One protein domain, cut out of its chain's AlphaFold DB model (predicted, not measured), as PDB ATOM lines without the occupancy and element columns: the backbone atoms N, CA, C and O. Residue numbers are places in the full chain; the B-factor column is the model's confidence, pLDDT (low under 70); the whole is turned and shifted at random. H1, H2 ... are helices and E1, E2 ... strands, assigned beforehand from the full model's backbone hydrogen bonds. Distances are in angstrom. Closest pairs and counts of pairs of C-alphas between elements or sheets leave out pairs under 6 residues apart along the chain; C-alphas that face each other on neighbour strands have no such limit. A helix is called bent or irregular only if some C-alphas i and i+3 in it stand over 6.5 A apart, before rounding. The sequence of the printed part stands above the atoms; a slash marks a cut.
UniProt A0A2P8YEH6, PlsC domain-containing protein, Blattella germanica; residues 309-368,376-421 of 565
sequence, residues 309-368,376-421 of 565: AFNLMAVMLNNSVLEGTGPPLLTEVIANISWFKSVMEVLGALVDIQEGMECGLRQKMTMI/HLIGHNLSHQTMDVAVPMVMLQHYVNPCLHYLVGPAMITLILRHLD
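AT A GLANCE: This is residues 309 to 368 and 376 to 421 of the 565 residues of the protein "PlsC domain-containing protein" of Blattella germanica (UniProt A0A2P8YEH6). A long helix, H3, is sharply bent into an L whose arms H3a and H3b are about perpendicular; H1 packs on the part of H3a beside the bend, and H2 crosses H1. Both far ends of the L stick out, at residues 383 to 389 and 411 to 421, as do residues 376 to 381, while the long unnamed stretch 353 to 368 runs on from the short strand E1. The printed part has 106 residues with three named helices and one named strand, in the order H1, H2, E1, H3, and is mostly helix. It is loose, with a radius of gyration of the C-alphas of 16.4 A, and spans 45 by 45 by 26 A.

HOW THE PARTS SIT: Start with H1, residues 309 to 323, whose centre is nearest to the mean of the C-alphas, at 2.8 A. It touches H2, residues 330 to 346, closest at the C-alphas of Leu 312 and Ile 337, 6.6 A apart; they run opposite ways at a steep tilt of 69.9 degrees, only just short of about perpendicular. H2 has a kink of 33 degrees near residue 337. After a tight link comes E1, residues 350 to 352, which pairs with no named strand; its closest C-alphas to H2 are those of Val 351 and Glu 345, 6.8 A apart. H3, residues 384 to 419, was assigned as one helix by its hydrogen bonds but is bent: C-alphas 402 and 405 are 7.0 A apart, and its arms H3a, residues 384 to 402, and H3b, residues 405 to 419, stand about perpendicular at 82 degrees. H3b is itself irregular, with C-alphas 406 and 409 at 6.7 A. H3a touches H1 with residues 396 to 402 alone, closest at the C-alphas of Asn 311 and Tyr 399, 4.9 A apart, at a steep tilt of 49 degrees, opposite ways. H3b is close to but not clearly touching H2, with the closest C-alphas, Met 344 and Tyr 406, 7.2 A apart. H1 and H3b are apart, as are H2 and H3a. In H1 every O i to N i+4 pair is within hydrogen-bond range; H2 has 11 of 13, H3a 11 of 15 and H3b 9 of 11.

IN THESE COORDINATES: Find C-alpha 309 at (151.591, 91.602, 233.361); from there H1 runs 21.3 A. H2 covers 24.4 A. Find C-alpha 384 at (134.229, 90.959, 207.345), where H3a begins its 28.4 A; H3b runs 22.1 A to C-alpha 419 at (121.371, 84.906, 245.249).

THE WHOLE: The C-alphas of His 376 and Asp 421 are the two farthest apart, at 50.8 A. Residues 369 to 375 are not printed, and C-alphas 368 and 376 are 22.4 A apart across this cut, which lies in the link from E1 to H3. Confidence is low, with pLDDT under 70, at residues 325 to 328, 330, 354 to 368, 376 to 379 and 418 to 421.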
ATOM      1  N   ALA A 309     152.322  90.345 233.508       82.81
ATOM      2  CA  ALA A 309     151.591  91.602 233.361       82.81
ATOM      3  C   ALA A 309     150.601  91.573 232.179       82.81
ATOM      4  O   ALA A 309     149.545  92.194 232.269       82.81
ATOM      5  N   PHE A 310     150.899  90.839 231.096       82.06
ATOM      6  CA  PHE A 310     149.995  90.720 229.946       82.06
ATOM      7  C   PHE A 310     148.679  90.057 230.327       82.06
ATOM      8  O   PHE A 310     147.623  90.543 229.932       82.06
ATOM      9  N   ASN A 311     148.730  88.995 231.131       91.38
ATOM     10  CA  ASN A 311     147.528  88.313 231.595       91.38
ATOM     11  C   ASN A 311     146.651  89.245 232.439       91.38
ATOM     12  O   ASN A 311     145.453  89.360 232.186       91.38
ATOM     13  N   LEU A 312     147.254  89.962 233.392       89.38
ATOM     14  CA  LEU A 312     146.517  90.872 234.269       89.38
ATOM     15  C   LEU A 312     145.888  92.037 233.493       89.38
ATOM     16  O   LEU A 312     144.704  92.326 233.656       89.38
ATOM     17  N   MET A 313     146.651  92.654 232.587       84.19
ATOM     18  CA  MET A 313     146.138  93.706 231.707       84.19
ATOM     19  C   MET A 313     145.019  93.216 230.802       84.19
ATOM     20  O   MET A 313     144.053  93.943 230.583       84.19
ATOM     21  N   ALA A 314     145.136  91.999 230.274       87.69
ATOM     22  CA  ALA A 314     144.121  91.433 229.405       87.69
ATOM     23  C   ALA A 314     142.785  91.278 230.134       87.69
ATOM     24  O   ALA A 314     141.753  91.621 229.567       87.69
ATOM     25  N   VAL A 315     142.796  90.839 231.399       89.00
ATOM     26  CA  VAL A 315     141.578  90.756 232.227       89.00
ATOM     27  C   VAL A 315     140.942  92.136 232.403       89.00
ATOM     28  O   VAL A 315     139.734  92.284 232.231       89.00
ATOM     29  N   MET A 316     141.746  93.157 232.696       82.94
ATOM     30  CA  MET A 316     141.251  94.519 232.908       82.94
ATOM     31  C   MET A 316     140.695  95.141 231.624       82.94
ATOM     32  O   MET A 316     139.613  95.723 231.635       82.94
ATOM     33  N   LEU A 317     141.402  94.975 230.503       82.00
ATOM     34  CA  LEU A 317     140.933  95.418 229.193       82.00
ATOM     35  C   LEU A 317     139.639  94.694 228.805       82.00
ATOM     36  O   LEU A 317     138.709  95.330 228.319       82.00
ATOM     37  N   ASN A 318     139.554  93.389 229.072       85.44
ATOM     38  CA  ASN A 318     138.350  92.601 228.837       85.44
ATOM     39  C   ASN A 318     137.162  93.119 229.662       85.44
ATOM     40  O   ASN A 318     136.060  93.235 229.135       85.44
ATOM     41  N   ASN A 319     137.386  93.495 230.927       83.62
ATOM     42  CA  ASN A 319     136.351  94.114 231.756       83.62
ATOM     43  C   ASN A 319     135.881  95.459 231.180       83.62
ATOM     44  O   ASN A 319     134.686  95.697 231.057       83.62
ATOM     45  N   SER A 320     136.815  96.304 230.744       76.88
ATOM     46  CA  SER A 320     136.513  97.605 230.131       76.88
ATOM     47  C   SER A 320     135.678  97.479 228.849       76.88
ATOM     48  O   SER A 320     134.749  98.253 228.604       76.88
ATOM     49  N   VAL A 321     135.977  96.461 228.032       74.94
ATOM     50  CA  VAL A 321     135.190  96.121 226.836       74.94
ATOM     51  C   VAL A 321     133.775  95.682 227.221       74.94
ATOM     52  O   VAL A 321     132.820  96.110 226.576       74.94
ATOM     53  N   LEU A 322     133.625  94.870 228.272       75.31
ATOM     54  CA  LEU A 322     132.320  94.416 228.765       75.31
ATOM     55  C   LEU A 322     131.467  95.558 229.338       75.31
ATOM     56  O   LEU A 322     130.256  95.577 229.123       75.31
ATOM     57  N   GLU A 323     132.081  96.513 230.035       73.88
ATOM     58  CA  GLU A 323     131.393  97.674 230.612       73.88
ATOM     59  C   GLU A 323     131.056  98.759 229.576       73.88
ATOM     60  O   GLU A 323     130.244  99.647 229.847       73.88
ATOM     61  N   GLY A 324     131.656  98.696 228.384       71.25
ATOM     62  CA  GLY A 324     131.481  99.703 227.337       71.25
ATOM     63  C   GLY A 324     132.150 101.044 227.659       71.25
ATOM     64  O   GLY A 324     131.810 102.058 227.055       71.25
ATOM     65  N   THR A 325     133.102 101.064 228.594       69.69
ATOM     66  CA  THR A 325     133.807 102.270 229.068       69.69
ATOM     67  C   THR A 325     134.973 102.683 228.159       69.69
ATOM     68  O   THR A 325     135.596 103.720 228.377       69.69
ATOM     69  N   GLY A 326     135.232 101.921 227.087       66.81
ATOM     70  CA  GLY A 326     136.374 102.114 226.187       66.81
ATOM     71  C   GLY A 326     137.658 101.491 226.749       66.81
ATOM     72  O   GLY A 326     137.611 100.855 227.796       66.81
ATOM     73  N   PRO A 327     138.810 101.591 226.064       67.50
ATOM     74  CA  PRO A 327     140.073 101.098 226.609       67.50
ATOM     75  C   PRO A 327     140.503 101.956 227.816       67.50
ATOM     76  O   PRO A 327     140.501 103.184 227.702       67.50
ATOM     77  N   PRO A 328     140.901 101.342 228.944       68.69
ATOM     78  CA  PRO A 328     141.296 102.080 230.139       68.69
ATOM     79  C   PRO A 328     142.575 102.881 229.882       68.69
ATOM     80  O   PRO A 328     143.422 102.493 229.066       68.69
ATOM     81  N   LEU A 329     142.751 103.993 230.600       72.12
ATOM     82  CA  LEU A 329     143.989 104.763 230.500       72.12
ATOM     83  C   LEU A 329     145.156 103.926 231.029       72.12
ATOM     84  O   LEU A 329     145.044 103.245 232.045       72.12
ATOM     85  N   LEU A 330     146.325 104.025 230.389       68.56
ATOM     86  CA  LEU A 330     147.510 103.268 230.812       68.56
ATOM     87  C   LEU A 330     147.863 103.517 232.290       68.56
ATOM     88  O   LEU A 330     148.310 102.610 232.980       68.56
ATOM     89  N   THR A 331     147.633 104.733 232.788       73.12
ATOM     90  CA  THR A 331     147.839 105.097 234.196       73.12
ATOM     91  C   THR A 331     146.891 104.364 235.145       73.12
ATOM     92  O   THR A 331     147.319 103.936 236.212       73.12
ATOM     93  N   GLU A 332     145.629 104.175 234.755       75.56
ATOM     94  CA  GLU A 332     144.645 103.404 235.527       75.56
ATOM     95  C   GLU A 332     144.998 101.919 235.508       75.56
ATOM     96  O   GLU A 332     144.945 101.250 236.539       75.56
ATOM     97  N   VAL A 333     145.433 101.416 234.346       74.00
ATOM     98  CA  VAL A 333     145.905 100.037 234.200       74.00
ATOM     99  C   VAL A 333     147.074  99.772 235.144       74.00
ATOM    100  O   VAL A 333     147.036  98.823 235.920       74.00
ATOM    101  N   ILE A 334     148.088 100.637 235.131       72.12
ATOM    102  CA  ILE A 334     149.266 100.510 235.995       72.12
ATOM    103  C   ILE A 334     148.877 100.541 237.479       72.12
ATOM    104  O   ILE A 334     149.309  99.668 238.232       72.12
ATOM    105  N   ALA A 335     148.038 101.497 237.893       74.50
ATOM    106  CA  ALA A 335     147.615 101.624 239.288       74.50
ATOM    107  C   ALA A 335     146.870 100.371 239.783       74.50
ATOM    108  O   ALA A 335     147.133  99.865 240.876       74.50
ATOM    109  N   ASN A 336     145.988  99.823 238.948       81.00
ATOM    110  CA  ASN A 336     145.147  98.685 239.309       81.00
ATOM    111  C   ASN A 336     145.867  97.330 239.177       81.00
ATOM    112  O   ASN A 336     145.478  96.379 239.854       81.00
ATOM    113  N   ILE A 337     146.944  97.228 238.383       83.50
ATOM    114  CA  ILE A 337     147.753  96.000 238.275       83.50
ATOM    115  C   ILE A 337     148.310  95.579 239.636       83.50
ATOM    116  O   ILE A 337     148.324  94.388 239.928       83.50
ATOM    117  N   SER A 338     148.755  96.514 240.483       82.44
ATOM    118  CA  SER A 338     149.327  96.161 241.793       82.44
ATOM    119  C   SER A 338     148.287  95.531 242.723       82.44
ATOM    120  O   SER A 338     148.563  94.535 243.397       82.44
ATOM    121  N   TRP A 339     147.076  96.094 242.744       86.94
ATOM    122  CA  TRP A 339     145.956  95.515 243.480       86.94
ATOM    123  C   TRP A 339     145.584  94.148 242.905       86.94
ATOM    124  O   TRP A 339     145.506  93.169 243.646       86.94
ATOM    125  N   PHE A 340     145.430  94.052 241.582       89.00
ATOM    126  CA  PHE A 340     144.991  92.814 240.952       89.00
ATOM    127  C   PHE A 340     146.032  91.696 241.077       89.00
ATOM    128  O   PHE A 340     145.672  90.555 241.344       89.00
ATOM    129  N   LYS A 341     147.327  92.025 241.004       90.12
ATOM    130  CA  LYS A 341     148.427  91.114 241.350       90.12
ATOM    131  C   LYS A 341     148.220  90.527 242.745       90.12
ATOM    132  O   LYS A 341     148.229  89.310 242.886       90.12
ATOM    133  N   SER A 342     147.983  91.384 243.739       89.06
ATOM    134  CA  SER A 342     147.786  90.956 245.131       89.06
ATOM    135  C   SER A 342     146.581  90.019 245.264       89.06
ATOM    136  O   SER A 342     146.651  89.012 245.963       89.06
ATOM    137  N   VAL A 343     145.482  90.307 244.554       91.00
ATOM    138  CA  VAL A 343     144.307  89.421 244.497       91.00
ATOM    139  C   VAL A 343     144.679  88.061 243.907       91.00
ATOM    140  O   VAL A 343     144.371  87.035 244.506       91.00
ATOM    141  N   MET A 344     145.366  88.033 242.764       92.12
ATOM    142  CA  MET A 344     145.746  86.782 242.102       92.12
ATOM    143  C   MET A 344     146.708  85.942 242.957       92.12
ATOM    144  O   MET A 344     146.537  84.729 243.039       92.12
ATOM    145  N   GLU A 345     147.658  86.569 243.653       91.69
ATOM    146  CA  GLU A 345     148.567  85.888 244.588       91.69
ATOM    147  C   GLU A 345     147.814  85.286 245.786       91.69
ATOM    148  O   GLU A 345     148.072  84.143 246.163       91.69
ATOM    149  N   VAL A 346     146.825  85.998 246.345       91.44
ATOM    150  CA  VAL A 346     145.944  85.465 247.407       91.44
ATOM    151  C   VAL A 346     145.137  84.260 246.920       91.44
ATOM    152  O   VAL A 346     144.903  83.322 247.682       91.44
ATOM    153  N   LEU A 347     144.746  84.252 245.643       90.19
ATOM    154  CA  LEU A 347     144.080  83.118 244.994       90.19
ATOM    155  C   LEU A 347     145.046  81.976 244.622       90.19
ATOM    156  O   LEU A 347     144.614  80.957 244.084       90.19
ATOM    157  N   GLY A 348     146.337  82.114 244.937       89.81
ATOM    158  CA  GLY A 348     147.358  81.090 244.734       89.81
ATOM    159  C   GLY A 348     148.020  81.112 243.358       89.81
ATOM    160  O   GLY A 348     148.666  80.128 243.000       89.81
ATOM    161  N   ALA A 349     147.865  82.186 242.580       92.81
ATOM    162  CA  ALA A 349     148.558  82.337 241.307       92.81
ATOM    163  C   ALA A 349     150.019  82.755 241.506       92.81
ATOM    164  O   ALA A 349     150.335  83.618 242.326       92.81
ATOM    165  N   LEU A 350     150.909  82.191 240.690       93.81
ATOM    166  CA  LEU A 350     152.280  82.676 240.555       93.81
ATOM    167  C   LEU A 350     152.273  83.872 239.601       93.81
ATOM    168  O   LEU A 350     151.845  83.728 238.457       93.81
ATOM    169  N   VAL A 351     152.733  85.043 240.041       93.06
ATOM    170  CA  VAL A 351     152.702  86.269 239.226       93.06
ATOM    171  C   VAL A 351     154.115  86.828 239.028       93.06
ATOM    172  O   VAL A 351     154.763  87.236 239.989       93.06
ATOM    173  N   ASP A 352     154.596  86.894 237.778       89.44
ATOM    174  CA  ASP A 352     155.878  87.533 237.423       89.44
ATOM    175  C   ASP A 352     155.641  88.932 236.842       89.44
ATOM    176  O   ASP A 352     155.429  89.119 235.640       89.44
ATOM    177  N   ILE A 353     155.697  89.936 237.717       81.88
ATOM    178  CA  ILE A 353     155.672  91.352 237.344       81.88
ATOM    179  C   ILE A 353     156.909  92.012 237.942       81.88
ATOM    180  O   ILE A 353     157.068  92.054 239.161       81.88
ATOM    181  N   GLN A 354     157.783  92.534 237.078       64.94
ATOM    182  CA  GLN A 354     158.957  93.293 237.508       64.94
ATOM    183  C   GLN A 354     158.553  94.665 238.055       64.94
ATOM    184  O   GLN A 354     157.729  95.364 237.458       64.94
ATOM    185  N   GLU A 355     159.190  95.075 239.149       52.28
ATOM    186  CA  GLU A 355     159.117  96.444 239.661       52.28
ATOM    187  C   GLU A 355     159.642  97.428 238.592       52.28
ATOM    188  O   GLU A 355     160.706  97.217 238.009       52.28
ATOM    189  N   GLY A 356     158.875  98.485 238.282       53.34
ATOM    190  CA  GLY A 356     159.244  99.505 237.284       53.34
ATOM    191  C   GLY A 356     158.705  99.304 235.854       53.34
ATOM    192  O   GLY A 356     159.111 100.024 234.939       53.34
ATOM    193  N   MET A 357     157.767  98.369 235.629       51.00
ATOM    194  CA  MET A 357     157.154  98.089 234.310       51.00
ATOM    195  C   MET A 357     156.403  99.266 233.646       51.00
ATOM    196  O   MET A 357     156.070  99.173 232.461       51.00
ATOM    197  N   GLU A 358     156.194 100.385 234.346       49.12
ATOM    198  CA  GLU A 358     155.516 101.587 233.832       49.12
ATOM    199  C   GLU A 358     156.119 102.111 232.513       49.12
ATOM    200  O   GLU A 358     155.413 102.647 231.658       49.12
ATOM    201  N   CYS A 359     157.427 101.911 232.308       39.56
ATOM    202  CA  CYS A 359     158.139 102.407 231.130       39.56
ATOM    203  C   CYS A 359     158.160 101.412 229.947       39.56
ATOM    204  O   CYS A 359     158.264 101.832 228.794       39.56
ATOM    205  N   GLY A 360     158.034 100.103 230.202       45.19
ATOM    206  CA  GLY A 360     158.089  99.050 229.173       45.19
ATOM    207  C   GLY A 360     156.753  98.783 228.471       45.19
ATOM    208  O   GLY A 360     156.729  98.349 227.317       45.19
ATOM    209  N   LEU A 361     155.640  99.095 229.142       48.34
ATOM    210  CA  LEU A 361     154.280  98.942 228.615       48.34
ATOM    211  C   LEU A 361     153.993  99.873 227.427       48.34
ATOM    212  O   LEU A 361     153.310  99.476 226.484       48.34
ATOM    213  N   ARG A 362     154.602 101.069 227.402       43.34
ATOM    214  CA  ARG A 362     154.465 102.044 226.301       43.34
ATOM    215  C   ARG A 362     154.967 101.533 224.946       43.34
ATOM    216  O   ARG A 362     154.579 102.081 223.921       43.34
ATOM    217  N   GLN A 363     155.835 100.520 224.923       38.19
ATOM    218  CA  GLN A 363     156.537 100.078 223.711       38.19
ATOM    219  C   GLN A 363     155.926  98.838 223.037       38.19
ATOM    220  O   GLN A 363     156.411  98.442 221.980       38.19
ATOM    221  N   LYS A 364     154.908  98.199 223.636       46.31
ATOM    222  CA  LYS A 364     154.462  96.845 223.243       46.31
ATOM    223  C   LYS A 364     152.982  96.692 222.856       46.31
ATOM    224  O   LYS A 364     152.577  95.579 222.540       46.31
ATOM    225  N   MET A 365     152.190  97.764 222.803       38.97
ATOM    226  CA  MET A 365     150.858  97.739 222.170       38.97
ATOM    227  C   MET A 365     150.974  98.125 220.693       38.97
ATOM    228  O   MET A 365     150.550  99.202 220.281       38.97
ATOM    229  N   THR A 366     151.589  97.266 219.882       36.62
ATOM    230  CA  THR A 366     151.516  97.417 218.425       36.62
ATOM    231  C   THR A 366     150.321  96.613 217.933       36.62
ATOM    232  O   THR A 366     150.275  95.397 218.108       36.62
ATOM    233  N   MET A 367     149.343  97.308 217.349       33.88
ATOM    234  CA  MET A 367     148.183  96.715 216.685       33.88
ATOM    235  C   MET A 367     148.638  95.651 215.680       33.88
ATOM    236  O   MET A 367     149.500  95.904 214.835       33.88
ATOM    237  N   ILE A 368     148.057  94.462 215.794       38.62
ATOM    238  CA  ILE A 368     148.326  93.334 214.906       38.62
ATOM    239  C   ILE A 368     147.711  93.648 213.537       38.62
ATOM    240  O   ILE A 368     146.563  94.091 213.480       38.62
ATOM    241  N   HIS A 376     137.111  79.433 202.955       53.06
ATOM    242  CA  HIS A 376     135.975  78.638 203.419       53.06
ATOM    243  C   HIS A 376     136.156  78.227 204.888       53.06
ATOM    244  O   HIS A 376     137.032  77.414 205.198       53.06
ATOM    245  N   LEU A 377     135.318  78.761 205.777       60.44
ATOM    246  CA  LEU A 377     135.361  78.439 207.201       60.44
ATOM    247  C   LEU A 377     134.783  77.033 207.458       60.44
ATOM    248  O   LEU A 377     133.834  76.585 206.810       60.44
ATOM    249  N   ILE A 378     135.371  76.314 208.418       65.88
ATOM    250  CA  ILE A 378     134.825  75.080 209.003       65.88
ATOM    251  C   ILE A 378     133.494  75.391 209.699       65.88
ATOM    252  O   ILE A 378     132.576  74.569 209.662       65.88
ATOM    253  N   GLY A 379     133.400  76.574 210.313       68.62
ATOM    254  CA  GLY A 379     132.195  77.130 210.916       68.62
ATOM    255  C   GLY A 379     131.290  77.857 209.915       68.62
ATOM    256  O   GLY A 379     131.237  77.527 208.727       68.62
ATOM    257  N   HIS A 380     130.517  78.811 210.422       81.44
ATOM    258  CA  HIS A 380     129.757  79.755 209.616       81.44
ATOM    259  C   HIS A 380     130.704  80.739 208.918       81.44
ATOM    260  O   HIS A 380     131.722  81.115 209.487       81.44
ATOM    261  N   ASN A 381     130.366  81.165 207.698       84.69
ATOM    262  CA  ASN A 381     131.110  82.209 206.994       84.69
ATOM    263  C   ASN A 381     130.774  83.579 207.602       84.69
ATOM    264  O   ASN A 381     129.837  84.226 207.141       84.69
ATOM    265  N   LEU A 382     131.535  83.979 208.620       85.62
ATOM    266  CA  LEU A 382     131.397  85.265 209.305       85.62
ATOM    267  C   LEU A 382     131.626  86.443 208.349       85.62
ATOM    268  O   LEU A 382     132.446  86.370 207.428       85.62
ATOM    269  N   SER A 383     130.921  87.547 208.590       87.12
ATOM    270  CA  SER A 383     131.096  88.787 207.835       87.12
ATOM    271  C   SER A 383     132.470  89.419 208.095       87.12
ATOM    272  O   SER A 383     133.070  89.227 209.154       87.12
ATOM    273  N   HIS A 384     132.968  90.227 207.153       84.00
ATOM    274  CA  HIS A 384     134.229  90.959 207.345       84.00
ATOM    275  C   HIS A 384     134.192  91.873 208.575       84.00
ATOM    276  O   HIS A 384     135.127  91.858 209.367       84.00
ATOM    277  N   GLN A 385     133.083  92.589 208.779       83.44
ATOM    278  CA  GLN A 385     132.896  93.467 209.937       83.44
ATOM    279  C   GLN A 385     132.934  92.675 211.250       83.44
ATOM    280  O   GLN A 385     133.549  93.105 212.223       83.44
ATOM    281  N   THR A 386     132.328  91.485 211.261       87.50
ATOM    282  CA  THR A 386     132.367  90.577 212.412       87.50
ATOM    283  C   THR A 386     133.791  90.110 212.688       87.50
ATOM    284  O   THR A 386     134.229  90.130 213.835       87.50
ATOM    285  N   MET A 387     134.534  89.709 211.653       84.75
ATOM    286  CA  MET A 387     135.916  89.237 211.787       84.75
ATOM    287  C   MET A 387     136.859  90.325 212.310       84.75
ATOM    288  O   MET A 387     137.679  90.031 213.181       84.75
ATOM    289  N   ASP A 388     136.710  91.568 211.840       80.38
ATOM    290  CA  ASP A 388     137.529  92.712 212.268       80.38
ATOM    291  C   ASP A 388     137.410  92.984 213.776       80.38
ATOM    292  O   ASP A 388     138.382  93.385 214.418       80.38
ATOM    293  N   VAL A 389     136.240  92.715 214.359       82.56
ATOM    294  CA  VAL A 389     135.992  92.866 215.800       82.56
ATOM    295  C   VAL A 389     136.315  91.580 216.570       82.56
ATOM    296  O   VAL A 389     136.895  91.627 217.656       82.56
ATOM    297  N   ALA A 390     135.955  90.414 216.032       87.56
ATOM    298  CA  ALA A 390     136.062  89.145 216.743       87.56
ATOM    299  C   ALA A 390     137.510  88.657 216.879       87.56
ATOM    300  O   ALA A 390     137.859  88.120 217.931       87.56
ATOM    301  N   VAL A 391     138.364  88.853 215.865       86.38
ATOM    302  CA  VAL A 391     139.763  88.391 215.905       86.38
ATOM    303  C   VAL A 391     140.529  89.031 217.074       86.38
ATOM    304  O   VAL A 391     141.035  88.271 217.904       86.38
ATOM    305  N   PRO A 392     140.571  90.372 217.236       84.00
ATOM    306  CA  PRO A 392     141.244  90.993 218.379       84.00
ATOM    307  C   PRO A 392     140.684  90.552 219.735       84.00
ATOM    308  O   PRO A 392     141.452  90.366 220.676       84.00
ATOM    309  N   MET A 393     139.369  90.332 219.844       86.75
ATOM    310  CA  MET A 393     138.742  89.900 221.100       86.75
ATOM    311  C   MET A 393     139.067  88.445 221.449       86.75
ATOM    312  O   MET A 393     139.337  88.127 222.603       86.75
ATOM    313  N   VAL A 394     139.104  87.550 220.462       89.88
ATOM    314  CA  VAL A 394     139.537  86.160 220.674       89.88
ATOM    315  C   VAL A 394     141.021  86.115 221.047       89.88
ATOM    316  O   VAL A 394     141.415  85.326 221.907       89.88
ATOM    317  N   MET A 395     141.840  86.987 220.455       87.56
ATOM    318  CA  MET A 395     143.241  87.147 220.842       87.56
ATOM    319  C   MET A 395     143.400  87.683 222.264       87.56
ATOM    320  O   MET A 395     144.181  87.131 223.029       87.56
ATOM    321  N   LEU A 396     142.633  88.705 222.652       87.50
ATOM    322  CA  LEU A 396     142.605  89.201 224.028       87.50
ATOM    323  C   LEU A 396     142.282  88.066 225.005       87.50
ATOM    324  O   LEU A 396     142.979  87.864 226.001       87.50
ATOM    325  N   GLN A 397     141.274  87.264 224.666       91.31
ATOM    326  CA  GLN A 397     140.841  86.145 225.484       91.31
ATOM    327  C   GLN A 397     141.914  85.055 225.640       91.31
ATOM    328  O   GLN A 397     141.946  84.378 226.669       91.31
ATOM    329  N   HIS A 398     142.832  84.910 224.679       90.69
ATOM    330  CA  HIS A 398     143.985  84.012 224.800       90.69
ATOM    331  C   HIS A 398     144.836  84.326 226.047       90.69
ATOM    332  O   HIS A 398     145.377  83.409 226.658       90.69
ATOM    333  N   TYR A 399     144.893  85.588 226.482       91.44
ATOM    334  CA  TYR A 399     145.624  86.001 227.687       91.44
ATOM    335  C   TYR A 399     144.755  86.082 228.946       91.44
ATOM    336  O   TYR A 399     145.279  85.955 230.055       91.44
ATOM    337  N   VAL A 400     143.437  86.244 228.796       92.69
ATOM    338  CA  VAL A 400     142.474  86.186 229.911       92.69
ATOM    339  C   VAL A 400     142.299  84.750 230.405       92.69
ATOM    340  O   VAL A 400     142.267  84.498 231.606       92.69
ATOM    341  N   ASN A 401     142.204  83.792 229.482       94.12
ATOM    342  CA  ASN A 401     141.866  82.401 229.776       94.12
ATOM    343  C   ASN A 401     142.775  81.715 230.816       94.12
ATOM    344  O   ASN A 401     142.227  81.025 231.678       94.12
ATOM    345  N   PRO A 402     144.108  81.915 230.813       94.25
ATOM    346  CA  PRO A 402     144.987  81.400 231.864       94.25
ATOM    347  C   PRO A 402     144.689  81.927 233.276       94.25
ATOM    348  O   PRO A 402     145.128  81.321 234.243       94.25
ATOM    349  N   CYS A 403     143.954  83.033 233.425       94.69
ATOM    350  CA  CYS A 403     143.559  83.557 234.738       94.69
ATOM    351  C   CYS A 403     142.281  82.898 235.272       94.69
ATOM    352  O   CYS A 403     142.020  82.935 236.473       94.69
ATOM    353  N   LEU A 404     141.453  82.325 234.391       92.31
ATOM    354  CA  LEU A 404     140.079  81.959 234.734       92.31
ATOM    355  C   LEU A 404     140.001  80.878 235.811       92.31
ATOM    356  O   LEU A 404     139.121  80.956 236.658       92.31
ATOM    357  N   HIS A 405     140.909  79.898 235.840       91.31
ATOM    358  CA  HIS A 405     140.842  78.837 236.854       91.31
ATOM    359  C   HIS A 405     141.108  79.334 238.281       91.31
ATOM    360  O   HIS A 405     140.675  78.670 239.216       91.31
ATOM    361  N   TYR A 406     141.741  80.498 238.454       92.69
ATOM    362  CA  TYR A 406     141.847  81.166 239.758       92.69
ATOM    363  C   TYR A 406     140.590  81.973 240.103       92.69
ATOM    364  O   TYR A 406     140.230  82.093 241.269       92.69
ATOM    365  N   LEU A 407     139.916  82.528 239.091       91.06
ATOM    366  CA  LEU A 407     138.788  83.447 239.264       91.06
ATOM    367  C   LEU A 407     137.430  82.741 239.350       91.06
ATOM    368  O   LEU A 407     136.519  83.265 239.984       91.06
ATOM    369  N   VAL A 408     137.276  81.563 238.735       89.25
ATOM    370  CA  VAL A 408     135.989  80.850 238.656       89.25
ATOM    371  C   VAL A 408     135.444  80.499 240.040       89.25
ATOM    372  O   VAL A 408     134.273  80.755 240.289       89.25
ATOM    373  N   GLY A 409     136.265  79.967 240.951       86.31
ATOM    374  CA  GLY A 409     135.829  79.635 242.317       86.31
ATOM    375  C   GLY A 409     135.256  80.855 243.059       86.31
ATOM    376  O   GLY A 409     134.071  80.853 243.404       86.31
ATOM    377  N   PRO A 410     136.036  81.940 243.230       86.94
ATOM    378  CA  PRO A 410     135.556  83.192 243.817       86.94
ATOM    379  C   PRO A 410     134.341  83.791 243.102       86.94
ATOM    380  O   PRO A 410     133.432  84.293 243.763       86.94
ATOM    381  N   ALA A 411     134.288  83.727 241.768       84.19
ATOM    382  CA  ALA A 411     133.153  84.224 240.993       84.19
ATOM    383  C   ALA A 411     131.874  83.428 241.287       84.19
ATOM    384  O   ALA A 411     130.827  84.027 241.522       84.19
ATOM    385  N   MET A 412     131.962  82.095 241.346       81.12
ATOM    386  CA  MET A 412     130.838  81.226 241.708       81.12
ATOM    387  C   MET A 412     130.360  81.499 243.134       81.12
ATOM    388  O   MET A 412     129.160  81.613 243.363       81.12
ATOM    389  N   ILE A 413     131.284  81.661 244.083       81.69
ATOM    390  CA  ILE A 413     130.953  82.016 245.470       81.69
ATOM    391  C   ILE A 413     130.242  83.369 245.519       81.69
ATOM    392  O   ILE A 413     129.207  83.493 246.162       81.69
ATOM    393  N   THR A 414     130.763  84.368 244.806       79.00
ATOM    394  CA  THR A 414     130.163  85.707 244.740       79.00
ATOM    395  C   THR A 414     128.757  85.653 244.147       79.00
ATOM    396  O   THR A 414     127.848  86.282 244.676       79.00
ATOM    397  N   LEU A 415     128.555  84.864 243.087       73.12
ATOM    398  CA  LEU A 415     127.242  84.648 242.481       73.12
ATOM    399  C   LEU A 415     126.270  84.000 243.479       73.12
ATOM    400  O   LEU A 415     125.164  84.495 243.658       73.12
ATOM    401  N   ILE A 416     126.694  82.932 244.166       74.44
ATOM    402  CA  ILE A 416     125.883  82.253 245.187       74.44
ATOM    403  C   ILE A 416     125.500  83.233 246.299       74.44
ATOM    404  O   ILE A 416     124.327  83.332 246.638       74.44
ATOM    405  N   LEU A 417     126.461  83.997 246.827       72.81
ATOM    406  CA  LEU A 417     126.214  84.982 247.882       72.81
ATOM    407  C   LEU A 417     125.251  86.094 247.447       72.81
ATOM    408  O   LEU A 417     124.517  86.596 248.285       72.81
ATOM    409  N   ARG A 418     125.224  86.467 246.160       67.62
ATOM    410  CA  ARG A 418     124.244  87.433 245.632       67.62
ATOM    411  C   ARG A 418     122.826  86.873 245.535       67.62
ATOM    412  O   ARG A 418     121.883  87.648 245.587       67.62
ATOM    413  N   HIS A 419     122.678  85.562 245.354       67.50
ATOM    414  CA  HIS A 419     121.371  84.906 245.249       67.50
ATOM    415  C   HIS A 419     120.831  84.395 246.591       67.50
ATOM    416  O   HIS A 419     119.651  84.062 246.683       67.50
ATOM    417  N   LEU A 420     121.676  84.298 247.618       68.12
ATOM    418  CA  LEU A 420     121.242  84.021 248.981       68.12
ATOM    419  C   LEU A 420     120.768  85.333 249.615       68.12
ATOM    420  O   LEU A 420     121.587  86.189 249.942       68.12
ATOM    421  N   ASP A 421     119.454  85.483 249.793       52.91
ATOM    422  CA  ASP A 421     118.893  86.571 250.601       52.91
ATOM    423  C   ASP A 421     119.474  86.543 252.029       52.91
ATOM    424  O   ASP A 421     119.780  85.477 252.573       52.91
TER     425      ASP A 421